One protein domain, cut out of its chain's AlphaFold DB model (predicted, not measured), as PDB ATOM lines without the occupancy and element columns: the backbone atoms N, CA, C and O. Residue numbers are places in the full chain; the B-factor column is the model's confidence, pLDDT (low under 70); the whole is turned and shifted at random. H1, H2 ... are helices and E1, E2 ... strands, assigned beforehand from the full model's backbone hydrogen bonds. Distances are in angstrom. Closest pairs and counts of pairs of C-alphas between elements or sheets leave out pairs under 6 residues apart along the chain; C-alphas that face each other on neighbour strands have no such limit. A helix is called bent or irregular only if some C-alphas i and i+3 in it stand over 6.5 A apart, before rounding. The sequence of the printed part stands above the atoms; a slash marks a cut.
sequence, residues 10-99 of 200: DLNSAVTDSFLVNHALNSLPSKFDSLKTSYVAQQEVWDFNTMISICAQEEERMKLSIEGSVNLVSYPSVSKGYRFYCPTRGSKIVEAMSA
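This is residues 10 to 99 of the 200 residues of a protein of Senna tora (UniProt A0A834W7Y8). A small, strongly twisted sheet of three strands, E1, E2 and E3, forms one end of a long rod, and the long helix H3 leads from it to a loose helical end, where H1 and H2 lie near H3. Residues 10 to 15 stick out beyond H1. The printed part has 90 residues, with H1, H2, H3, E1, E2 and E3 in chain order; the sheet's order is E1 - E2 - E3, all antiparallel, and the class is mixed, helices and strands. It is extended, with a radius of gyration of the C-alphas of 20.8 A and spans of 73 by 26 by 17 A.

E1 is residues 69 to 74, 15.7 A; E2 is 82 to 86, 12.8 A; E3 is 92 to 96, 12.7 A, ending at C-alpha 96 (166.948, 161.528, 178.039). H3 is residues 48 to 68, 30.1 A. H2 is 30 to 42, 19.2 A, and irregular: C-alphas 31 and 34 are 7.6 A apart. H1 is 17 to 27, 15.0 A, from C-alpha 17 (196.530, 173.951, 216.062).

The strands form a meander, each the antiparallel neighbour of the one before. In the hairpin E1 and E2, N 73 and O 83 are 2.8 A apart; in the hairpin E2 and E3, N 84 and O 94 are 2.8 A apart. H3 is not on the sheet. With residues 48 to 51 alone H3 touches H1, closest C-alphas Val 21 and Phe 48, 6.2 A, at a shallow tilt of 27 degrees, the same way. H2 and H3 are close but not clearly touching, closest C-alphas Leu 35 and Glu 58, 7.9 A. H1 and H2 are also close but not clearly touching, closest C-alphas Leu 25 and Lys 36, 6.2 A. Every O i to N i+4 pair is within hydrogen-bond range in H1 and H3, and 7 of 9 in H2.

The C-alphas farthest apart, of Asp 10 and Val 78, are 74.1 A apart. The printed part has no cut and no long link. Model confidence is under 70 at residues 10 to 13, 65 to 68 and 89 to 91.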
ATOM      1  N   ASP A  10     212.112 173.357 220.719       67.31
ATOM      2  CA  ASP A  10     211.615 174.683 221.117       67.31
ATOM      3  C   ASP A  10     210.390 175.132 220.296       67.31
ATOM      4  O   ASP A  10     209.558 175.897 220.778       67.31
ATOM      5  N   LEU A  11     210.266 174.663 219.049       66.00
ATOM      6  CA  LEU A  11     209.143 174.992 218.165       66.00
ATOM      7  C   LEU A  11     207.921 174.100 218.417       66.00
ATOM      8  O   LEU A  11     206.798 174.542 218.209       66.00
ATOM      9  N   ASN A  12     208.118 172.860 218.877       62.22
ATOM     10  CA  ASN A  12     207.048 171.869 219.017       62.22
ATOM     11  C   ASN A  12     205.944 172.291 220.005       62.22
ATOM     12  O   ASN A  12     204.802 171.882 219.842       62.22
ATOM     13  N   SER A  13     206.257 173.119 221.006       62.25
ATOM     14  CA  SER A  13     205.263 173.725 221.908       62.25
ATOM     15  C   SER A  13     204.764 175.098 221.445       62.25
ATOM     16  O   SER A  13     203.763 175.589 221.962       62.25
ATOM     17  N   ALA A  14     205.451 175.732 220.491       71.94
ATOM     18  CA  ALA A  14     205.132 177.073 220.004       71.94
ATOM     19  C   ALA A  14     204.106 177.070 218.862       71.94
ATOM     20  O   ALA A  14     203.519 178.110 218.561       71.94
ATOM     21  N   VAL A  15     203.897 175.927 218.204       79.62
ATOM     22  CA  VAL A  15     202.958 175.826 217.089       79.62
ATOM     23  C   VAL A  15     201.578 175.419 217.599       79.62
ATOM     24  O   VAL A  15     201.389 174.318 218.103       79.62
ATOM     25  N   THR A  16     200.609 176.318 217.444       87.81
ATOM     26  CA  THR A  16     199.210 176.071 217.801       87.81
ATOM     27  C   THR A  16     198.459 175.365 216.672       87.81
ATOM     28  O   THR A  16     198.754 175.569 215.491       87.81
ATOM     29  N   ASP A  17     197.425 174.599 217.029       88.31
ATOM     30  CA  ASP A  17     196.530 173.951 216.062       88.31
ATOM     31  C   ASP A  17     195.933 174.963 215.083       88.31
ATOM     32  O   ASP A  17     195.944 174.728 213.883       88.31
ATOM     33  N   SER A  18     195.524 176.143 215.561       88.19
ATOM     34  CA  SER A  18     194.992 177.216 214.708       88.19
ATOM     35  C   SER A  18     195.969 177.638 213.603       88.19
ATOM     36  O   SER A  18     195.567 177.786 212.447       88.19
ATOM     37  N   PHE A  19     197.262 177.783 213.922       89.19
ATOM     38  CA  PHE A  19     198.270 178.107 212.913       89.19
ATOM     39  C   PHE A  19     198.382 176.995 211.871       89.19
ATOM     40  O   PHE A  19     198.419 177.270 210.671       89.19
ATOM     41  N   LEU A  20     198.428 175.741 212.318       91.19
ATOM     42  CA  LEU A  20     198.606 174.605 211.424       91.19
ATOM     43  C   LEU A  20     197.377 174.337 210.562       91.19
ATOM     44  O   LEU A  20     197.523 174.024 209.388       91.19
ATOM     45  N   VAL A  21     196.185 174.503 211.121       93.25
ATOM     46  CA  VAL A  21     194.897 174.429 210.429       93.25
ATOM     47  C   VAL A  21     194.839 175.487 209.333       93.25
ATOM     48  O   VAL A  21     194.593 175.152 208.174       93.25
ATOM     49  N   ASN A  22     195.165 176.744 209.648       92.06
ATOM     50  CA  ASN A  22     195.233 177.808 208.650       92.06
ATOM     51  C   ASN A  22     196.307 177.525 207.581       92.06
ATOM     52  O   ASN A  22     196.075 177.706 206.386       92.06
ATOM     53  N   HIS A  23     197.488 177.053 207.982       92.62
ATOM     54  CA  HIS A  23     198.552 176.694 207.046       92.62
ATOM     55  C   HIS A  23     198.150 175.534 206.120       92.62
ATOM     56  O   HIS A  23     198.371 175.599 204.907       92.62
ATOM     57  N   ALA A  24     197.523 174.496 206.673       94.00
ATOM     58  CA  ALA A  24     197.032 173.339 205.940       94.00
ATOM     59  C   ALA A  24     195.949 173.748 204.941       94.00
ATOM     60  O   ALA A  24     196.078 173.417 203.765       94.00
ATOM     61  N   LEU A  25     194.956 174.541 205.368       92.62
ATOM     62  CA  LEU A  25     193.923 175.082 204.481       92.62
ATOM     63  C   LEU A  25     194.531 175.818 203.299       92.62
ATOM     64  O   LEU A  25     194.187 175.515 202.165       92.62
ATOM     65  N   ASN A  26     195.465 176.738 203.544       91.88
ATOM     66  CA  ASN A  26     196.124 177.500 202.481       91.88
ATOM     67  C   ASN A  26     196.957 176.622 201.533       91.88
ATOM     68  O   ASN A  26     197.165 176.999 200.382       91.88
ATOM     69  N   SER A  27     197.391 175.448 201.994       94.31
ATOM     70  CA  SER A  27     198.116 174.462 201.189       94.31
ATOM     71  C   SER A  27     197.192 173.550 200.369       94.31
ATOM     72  O   SER A  27     197.673 172.829 199.492       94.31
ATOM     73  N   LEU A  28     195.876 173.558 200.626       92.31
ATOM     74  CA  LEU A  28     194.920 172.748 199.873       92.31
ATOM     75  C   LEU A  28     194.761 173.250 198.426       92.31
ATOM     76  O   LEU A  28     194.787 174.466 198.183       92.31
ATOM     77  N   PRO A  29     194.510 172.336 197.465       92.06
ATOM     78  CA  PRO A  29     194.215 172.700 196.080       92.06
ATOM     79  C   PRO A  29     193.013 173.648 195.961       92.06
ATOM     80  O   PRO A  29     192.098 173.599 196.783       92.06
ATOM     81  N   SER A  30     192.962 174.439 194.886       89.75
ATOM     82  CA  SER A  30     191.910 175.448 194.651       89.75
ATOM     83  C   SER A  30     190.482 174.893 194.617       89.75
ATOM     84  O   SER A  30     189.531 175.587 194.953       89.75
ATOM     85  N   LYS A  31     190.295 173.603 194.306       87.12
ATOM     86  CA  LYS A  31     188.971 172.959 194.402       87.12
ATOM     87  C   LYS A  31     188.353 173.032 195.811       87.12
ATOM     88  O   LYS A  31     187.143 172.929 195.938       87.12
ATOM     89  N   PHE A  32     189.167 173.241 196.852       91.88
ATOM     90  CA  PHE A  32     188.731 173.440 198.239       91.88
ATOM     91  C   PHE A  32     188.585 174.927 198.632       91.88
ATOM     92  O   PHE A  32     188.464 175.234 199.815       91.88
ATOM     93  N   ASP A  33     188.590 175.883 197.699       90.12
ATOM     94  CA  ASP A  33     188.524 177.317 198.044       90.12
ATOM     95  C   ASP A  33     187.211 177.716 198.744       90.12
ATOM     96  O   ASP A  33     187.201 178.603 199.604       90.12
ATOM     97  N   SER A  34     186.116 177.001 198.465       88.25
ATOM     98  CA  SER A  34     184.853 177.155 199.202       88.25
ATOM     99  C   SER A  34     185.025 176.835 200.695       88.25
ATOM    100  O   SER A  34     184.567 177.592 201.551       88.25
ATOM    101  N   LEU A  35     185.792 175.786 201.018       90.88
ATOM    102  CA  LEU A  35     186.090 175.395 202.395       90.88
ATOM    103  C   LEU A  35     186.921 176.461 203.121       90.88
ATOM    104  O   LEU A  35     186.609 176.819 204.256       90.88
ATOM    105  N   LYS A  36     187.939 177.022 202.453       90.56
ATOM    106  CA  LYS A  36     188.746 178.130 202.999       90.56
ATOM    107  C   LYS A  36     187.870 179.339 203.333       90.56
ATOM    108  O   LYS A  36     187.996 179.924 204.405       90.56
ATOM    109  N   THR A  37     186.964 179.685 202.422       90.56
ATOM    110  CA  THR A  37     186.025 180.799 202.602       90.56
ATOM    111  C   THR A  37     185.096 180.544 203.789       90.56
ATOM    112  O   THR A  37     184.896 181.435 204.611       90.56
ATOM    113  N   SER A  38     184.588 179.314 203.926       89.62
ATOM    114  CA  SER A  38     183.759 178.900 205.061       89.62
ATOM    115  C   SER A  38     184.498 179.035 206.392       89.62
ATOM    116  O   SER A  38     183.943 179.598 207.332       89.62
ATOM    117  N   TYR A  39     185.756 178.590 206.465       90.38
ATOM    118  CA  TYR A  39     186.583 178.709 207.670       90.38
ATOM    119  C   TYR A  39     186.752 180.170 208.114       90.38
ATOM    120  O   TYR A  39     186.519 180.504 209.275       90.38
ATOM    121  N   VAL A  40     187.086 181.063 207.175       88.44
ATOM    122  CA  VAL A  40     187.239 182.501 207.462       88.44
ATOM    123  C   VAL A  40     185.908 183.132 207.883       88.44
ATOM    124  O   VAL A  40     185.879 183.938 208.812       88.44
ATOM    125  N   ALA A  41     184.802 182.766 207.232       90.75
ATOM    126  CA  ALA A  41     183.480 183.321 207.519       90.75
ATOM    127  C   ALA A  41     182.920 182.872 208.878       90.75
ATOM    128  O   ALA A  41     182.284 183.664 209.574       90.75
ATOM    129  N   GLN A  42     183.152 181.614 209.257       84.25
ATOM    130  CA  GLN A  42     182.621 181.026 210.490       84.25
ATOM    131  C   GLN A  42     183.394 181.471 211.738       84.25
ATOM    132  O   GLN A  42     182.851 181.365 212.834       84.25
ATOM    133  N   GLN A  43     184.620 181.999 211.583       80.44
ATOM    134  CA  GLN A  43     185.506 182.440 212.679       80.44
ATOM    135  C   GLN A  43     185.646 181.406 213.816       80.44
ATOM    136  O   GLN A  43     185.963 181.747 214.955       80.44
ATOM    137  N   GLU A  44     185.398 180.134 213.513       78.69
ATOM    138  CA  GLU A  44     185.410 179.049 214.478       78.69
ATOM    139  C   GLU A  44     186.836 178.513 214.630       78.69
ATOM    140  O   GLU A  44     187.592 178.383 213.663       78.69
ATOM    141  N   VAL A  45     187.222 178.194 215.864       86.38
ATOM    142  CA  VAL A  45     188.523 177.581 216.132       86.38
ATOM    143  C   VAL A  45     188.426 176.098 215.801       86.38
ATOM    144  O   VAL A  45     187.892 175.318 216.583       86.38
ATOM    145  N   TRP A  46     188.936 175.706 214.637       91.44
ATOM    146  CA  TRP A  46     189.042 174.293 214.279       91.44
ATOM    147  C   TRP A  46     190.320 173.699 214.862       91.44
ATOM    148  O   TRP A  46     191.398 174.288 214.745       91.44
ATOM    149  N   ASP A  47     190.195 172.513 215.454       91.31
ATOM    150  CA  ASP A  47     191.330 171.625 215.684       91.31
ATOM    151  C   ASP A  47     191.635 170.804 214.418       91.31
ATOM    152  O   ASP A  47     190.888 170.798 213.431       91.31
ATOM    153  N   PHE A  48     192.752 170.083 214.438       89.75
ATOM    154  CA  PHE A  48     193.144 169.240 213.314       89.75
ATOM    155  C   PHE A  48     192.168 168.116 212.986       89.75
ATOM    156  O   PHE A  48     191.978 167.812 211.811       89.75
ATOM    157  N   ASN A  49     191.568 167.474 213.985       93.12
ATOM    158  CA  ASN A  49     190.652 166.359 213.751       93.12
ATOM    159  C   ASN A  49     189.375 166.851 213.065       93.12
ATOM    160  O   ASN A  49     188.889 166.211 212.133       93.12
ATOM    161  N   THR A  50     188.886 168.017 213.481       92.56
ATOM    162  CA  THR A  50     187.772 168.737 212.865       92.56
ATOM    163  C   THR A  50     188.113 169.146 211.436       92.56
ATOM    164  O   THR A  50     187.343 168.892 210.515       92.56
ATOM    165  N   MET A  51     189.307 169.695 211.199       93.81
ATOM    166  CA  MET A  51     189.766 169.994 209.840       93.81
ATOM    167  C   MET A  51     189.786 168.744 208.947       93.81
ATOM    168  O   MET A  51     189.300 168.778 207.818       93.81
ATOM    169  N   ILE A  52     190.344 167.638 209.447       94.75
ATOM    170  CA  ILE A  52     190.453 166.376 208.704       94.75
ATOM    171  C   ILE A  52     189.064 165.832 208.361       94.75
ATOM    172  O   ILE A  52     188.850 165.412 207.223       94.75
ATOM    173  N   SER A  53     188.125 165.852 209.309       95.00
ATOM    174  CA  SER A  53     186.772 165.336 209.085       95.00
ATOM    175  C   SER A  53     186.020 166.158 208.037       95.00
ATOM    176  O   SER A  53     185.454 165.578 207.108       95.00
ATOM    177  N   ILE A  54     186.095 167.488 208.114       93.12
ATOM    178  CA  ILE A  54     185.459 168.378 207.139       93.12
ATOM    179  C   ILE A  54     186.113 168.221 205.760       93.12
ATOM    180  O   ILE A  54     185.405 168.116 204.762       93.12
ATOM    181  N   CYS A  55     187.446 168.131 205.678       93.62
ATOM    182  CA  CYS A  55     188.141 167.895 204.408       93.62
ATOM    183  C   CYS A  55     187.730 166.569 203.756       93.62
ATOM    184  O   CYS A  55     187.492 166.532 202.550       93.62
ATOM    185  N   ALA A  56     187.643 165.486 204.536       93.75
ATOM    186  CA  ALA A  56     187.248 164.173 204.033       93.75
ATOM    187  C   ALA A  56     185.807 164.180 203.503       93.75
ATOM    188  O   ALA A  56     185.537 163.660 202.419       93.75
ATOM    189  N   GLN A  57     184.895 164.822 204.238       90.81
ATOM    190  CA  GLN A  57     183.507 164.986 203.820       90.81
ATOM    191  C   GLN A  57     183.391 165.832 202.545       90.81
ATOM    192  O   GLN A  57     182.663 165.480 201.618       90.81
ATOM    193  N   GLU A  58     184.122 166.940 202.477       90.50
ATOM    194  CA  GLU A  58     184.106 167.847 201.331       90.50
ATOM    195  C   GLU A  58     184.702 167.181 200.076       90.50
ATOM    196  O   GLU A  58     184.211 167.379 198.964       90.50
ATOM    197  N   GLU A  59     185.690 166.298 200.240       88.81
ATOM    198  CA  GLU A  59     186.195 165.454 199.155       88.81
ATOM    199  C   GLU A  59     185.132 164.471 198.634       88.81
ATOM    200  O   GLU A  59     184.985 164.317 197.418       88.81
ATOM    201  N   GLU A  60     184.381 163.812 199.520       85.81
ATOM    202  CA  GLU A  60     183.281 162.916 199.135       85.81
ATOM    203  C   GLU A  60     182.172 163.678 198.399       85.81
ATOM    204  O   GLU A  60     181.720 163.246 197.335       85.81
ATOM    205  N   ARG A  61     181.811 164.870 198.888       85.62
ATOM    206  CA  ARG A  61     180.846 165.759 198.228       85.62
ATOM    207  C   ARG A  61     181.280 166.108 196.800       85.62
ATOM    208  O   ARG A  61     180.468 166.045 195.874       85.62
ATOM    209  N   MET A  62     182.556 166.444 196.596       81.31
ATOM    210  CA  MET A  62     183.092 166.725 195.257       81.31
ATOM    211  C   MET A  62     183.112 165.486 194.359       81.31
ATOM    212  O   MET A  62     182.839 165.604 193.165       81.31
ATOM    213  N   LYS A  63     183.414 164.302 194.903       77.62
ATOM    214  CA  LYS A  63     183.374 163.049 194.131       77.62
ATOM    215  C   LYS A  63     181.981 162.788 193.582       77.62
ATOM    216  O   LYS A  63     181.869 162.509 192.398       77.62
ATOM    217  N   LEU A  64     180.936 162.980 194.384       70.19
ATOM    218  CA  LEU A  64     179.552 162.811 193.930       70.19
ATOM    219  C   LEU A  64     179.161 163.827 192.846       70.19
ATOM    220  O   LEU A  64     178.485 163.469 191.883       70.19
ATOM    221  N   SER A  65     179.635 165.071 192.951       66.38
ATOM    222  CA  SER A  65     179.434 166.085 191.906       66.38
ATOM    223  C   SER A  65     180.113 165.701 190.585       66.38
ATOM    224  O   SER A  65     179.508 165.828 189.522       66.38
ATOM    225  N   ILE A  66     181.340 165.178 190.639       65.75
ATOM    226  CA  ILE A  66     182.090 164.761 189.446       65.75
ATOM    227  C   ILE A  66     181.517 163.460 188.867       65.75
ATOM    228  O   ILE A  66     181.330 163.354 187.655       65.75
ATOM    229  N   GLU A  67     181.202 162.477 189.708       62.84
ATOM    230  CA  GLU A  67     180.663 161.173 189.300       62.84
ATOM    231  C   GLU A  67     179.243 161.268 188.740       62.84
ATOM    232  O   GLU A  67     178.905 160.502 187.833       62.84
ATOM    233  N   GLY A  68     178.443 162.220 189.227       66.62
ATOM    234  CA  GLY A  68     177.111 162.514 188.710       66.62
ATOM    235  C   GLY A  68     177.110 163.370 187.442       66.62
ATOM    236  O   GLY A  68     176.090 163.398 186.756       66.62
ATOM    237  N   SER A  69     178.218 164.041 187.107       73.69
ATOM    238  CA  SER A  69     178.274 164.943 185.955       73.69
ATOM    239  C   SER A  69     178.262 164.192 184.614       73.69
ATOM    240  O   SER A  69     179.022 163.246 184.377       73.69
ATOM    241  N   VAL A  70     177.387 164.616 183.703       78.62
ATOM    242  CA  VAL A  70     177.324 164.126 182.322       78.62
ATOM    243  C   VAL A  70     177.381 165.278 181.332       78.62
ATOM    244  O   VAL A  70     176.787 166.329 181.557       78.62
ATOM    245  N   ASN A  71     178.079 165.069 180.217       83.38
ATOM    246  CA  ASN A  71     178.281 166.090 179.192       83.38
ATOM    247  C   ASN A  71     177.229 165.965 178.097       83.38
ATOM    248  O   ASN A  71     177.058 164.883 177.531       83.38
ATOM    249  N   LEU A  72     176.567 167.061 177.733       86.19
ATOM    250  CA  LEU A  72     175.715 167.088 176.543       86.19
ATOM    251  C   LEU A  72     176.563 166.896 175.274       86.19
ATOM    252  O   LEU A  72     177.470 167.670 174.992       86.19
ATOM    253  N   VAL A  73     176.249 165.867 174.488       87.50
ATOM    254  CA  VAL A  73     176.934 165.561 173.218       87.50
ATOM    255  C   VAL A  73     176.166 166.129 172.037       87.50
ATOM    256  O   VAL A  73     176.757 166.612 171.078       87.50
ATOM    257  N   SER A  74     174.840 165.980 172.042       84.81
ATOM    258  CA  SER A  74     173.993 166.421 170.931       84.81
ATOM    259  C   SER A  74     172.508 166.328 171.259       84.81
ATOM    260  O   SER A  74     172.086 165.562 172.125       84.81
ATOM    261  N   TYR A  75     171.721 167.040 170.464       85.75
ATOM    262  CA  TYR A  75     170.282 166.853 170.345       85.75
ATOM    263  C   TYR A  75     170.016 165.834 169.223       85.75
ATOM    264  O   TYR A  75     170.565 165.991 168.126       85.75
ATOM    265  N   PRO A  76     169.236 164.765 169.451       80.12
ATOM    266  CA  PRO A  76     168.793 163.879 168.384       80.12
ATOM    267  C   PRO A  76     168.015 164.661 167.320       80.12
ATOM    268  O   PRO A  76     167.161 165.481 167.632       80.12
ATOM    269  N   SER A  77     168.258 164.372 166.044       74.25
ATOM    270  CA  SER A  77     167.549 165.031 164.937       74.25
ATOM    271  C   SER A  77     166.099 164.559 164.771       74.25
ATOM    272  O   SER A  77     165.334 165.173 164.033       74.25
ATOM    273  N   VAL A  78     165.734 163.447 165.415       76.38
ATOM    274  CA  VAL A  78     164.433 162.775 165.256       76.38
ATOM    275  C   VAL A  78     163.588 162.758 166.533       76.38
ATOM    276  O   VAL A  78     162.413 162.404 166.470       76.38
ATOM    277  N   SER A  79     164.150 163.141 167.684       75.31
ATOM    278  CA  SER A  79     163.449 163.200 168.971       75.31
ATOM    279  C   SER A  79     163.708 164.550 169.640       75.31
ATOM    280  O   SER A  79     164.716 165.199 169.384       75.31
ATOM    281  N   LYS A  80     162.802 164.989 170.521       74.81
ATOM    282  CA  LYS A  80     163.015 166.183 171.363       74.81
ATOM    283  C   LYS A  80     163.927 165.892 172.568       74.81
ATOM    284  O   LYS A  80     163.852 166.593 173.570       74.81
ATOM    285  N   GLY A  81     164.715 164.819 172.498       83.12
ATOM    286  CA  GLY A  81     165.568 164.368 173.584       83.12
ATOM    287  C   GLY A  81     166.932 165.052 173.609       83.12
ATOM    288  O   GLY A  81     167.239 165.955 172.833       83.12
ATOM    289  N   TYR A  82     167.773 164.564 174.505       86.75
ATOM    290  CA  TYR A  82     169.140 164.997 174.739       86.75
ATOM    291  C   TYR A  82     170.021 163.759 174.811       86.75
ATOM    292  O   TYR A  82     169.622 162.766 175.417       86.75
ATOM    293  N   ARG A  83     171.217 163.805 174.222       86.75
ATOM    294  CA  ARG A  83     172.215 162.738 174.360       86.75
ATOM    295  C   ARG A  83     173.373 163.207 175.210       86.75
ATOM    296  O   ARG A  83     174.033 164.185 174.868       86.75
ATOM    297  N   PHE A  84     173.658 162.448 176.253       87.56
ATOM    298  CA  PHE A  84     174.706 162.719 177.216       87.56
ATOM    299  C   PHE A  84     175.810 161.677 177.141       87.56
ATOM    300  O   PHE A  84     175.539 160.494 176.945       87.56
ATOM    301  N   TYR A  85     177.049 162.109 177.325       85.88
ATOM    302  CA  TYR A  85     178.207 161.253 177.517       85.88
ATOM    303  C   TYR A  85     178.599 161.279 178.987       85.88
ATOM    304  O   TYR A  85     178.854 162.343 179.554       85.88
ATOM    305  N   CYS A  86     178.658 160.096 179.591       80.88
ATOM    306  CA  CYS A  86     179.110 159.929 180.962       80.88
ATOM    307  C   CYS A  86     180.507 159.278 180.961       80.88
ATOM    308  O   CYS A  86     180.609 158.062 180.750       80.88
ATOM    309  N   PRO A  87     181.589 160.055 181.159       72.62
ATOM    310  CA  PRO A  87     182.946 159.507 181.211       72.62
ATOM    311  C   PRO A  87     183.157 158.593 182.426       72.62
ATOM    312  O   PRO A  87     183.894 157.614 182.328       72.62
ATOM    313  N   THR A  88     182.474 158.861 183.541       72.88
ATOM    314  CA  THR A  88     182.615 158.125 184.808       72.88
ATOM    315  C   THR A  88     181.913 156.763 184.803       72.88
ATOM    316  O   THR A  88     182.384 155.827 185.443       72.88
ATOM    317  N   ARG A  89     180.834 156.593 184.024       68.19
ATOM    318  CA  ARG A  89     180.032 155.350 183.956       68.19
ATOM    319  C   ARG A  89     180.335 154.482 182.731       68.19
ATOM    320  O   ARG A  89     179.438 153.888 182.134       68.19
ATOM    321  N   GLY A  90     181.609 154.404 182.343       66.31
ATOM    322  CA  GLY A  90     182.064 153.474 181.305       66.31
ATOM    323  C   GLY A  90     181.812 153.933 179.866       66.31
ATOM    324  O   GLY A  90     181.619 153.094 178.990       66.31
ATOM    325  N   SER A  91     181.843 155.245 179.598       67.44
ATOM    326  CA  SER A  91     181.736 155.812 178.242       67.44
ATOM    327  C   SER A  91     180.458 155.418 177.490       67.44
ATOM    328  O   SER A  91     180.494 155.044 176.317       67.44
ATOM    329  N   LYS A  92     179.307 155.516 178.156       78.25
ATOM    330  CA  LYS A  92     178.001 155.259 177.539       78.25
ATOM    331  C   LYS A  92     177.335 156.566 177.107       78.25
ATOM    332  O   LYS A  92     177.332 157.540 177.858       78.25
ATOM    333  N   ILE A  93     176.737 156.558 175.912       84.56
ATOM    334  CA  ILE A  93     175.801 157.602 175.485       84.56
ATOM    335  C   ILE A  93     174.427 157.283 176.083       84.56
ATOM    336  O   ILE A  93     173.889 156.196 175.857       84.56
ATOM    337  N   VAL A  94     173.871 158.217 176.848       81.62
ATOM    338  CA  VAL A  94     172.544 158.125 177.471       81.62
ATOM    339  C   VAL A  94     171.614 159.113 176.777       81.62
ATOM    340  O   VAL A  94     171.976 160.273 176.623       81.62
ATOM    341  N   GLU A  95     170.431 158.674 176.348       84.81
ATOM    342  CA  GLU A  95     169.396 159.566 175.813       84.81
ATOM    343  C   GLU A  95     168.342 159.844 176.892       84.81
ATOM    344  O   GLU A  95     167.832 158.906 177.505       84.81
ATOM    345  N   ALA A  96     168.012 161.114 177.127       81.00
ATOM    346  CA  ALA A  96     166.948 161.528 178.039       81.00
ATOM    347  C   ALA A  96     165.982 162.487 177.340       81.00
ATOM    348  O   ALA A  96     166.393 163.316 176.536       81.00
ATOM    349  N   MET A  97     164.687 162.399 177.648       80.81
ATOM    350  CA  MET A  97     163.663 163.254 177.026       80.81
ATOM    351  C   MET A  97     163.523 164.624 177.713       80.81
ATOM    352  O   MET A  97     162.978 165.561 177.140       80.81
ATOM    353  N   SER A  98     163.998 164.729 178.954       78.25
ATOM    354  CA  SER A  98     163.983 165.938 179.772       78.25
ATOM    355  C   SER A  98     165.317 166.037 180.498       78.25
ATOM    356  O   SER A  98     165.822 165.028 180.991       78.25
ATOM    357  N   ALA A  99     165.883 167.236 180.542       77.88
ATOM    358  CA  ALA A  99     167.121 167.530 181.241       77.88
ATOM    359  C   ALA A  99     167.007 168.914 181.877       77.88
ATOM    360  O   ALA A  99     166.456 169.835 181.270       77.88
TER     361      ALA A  99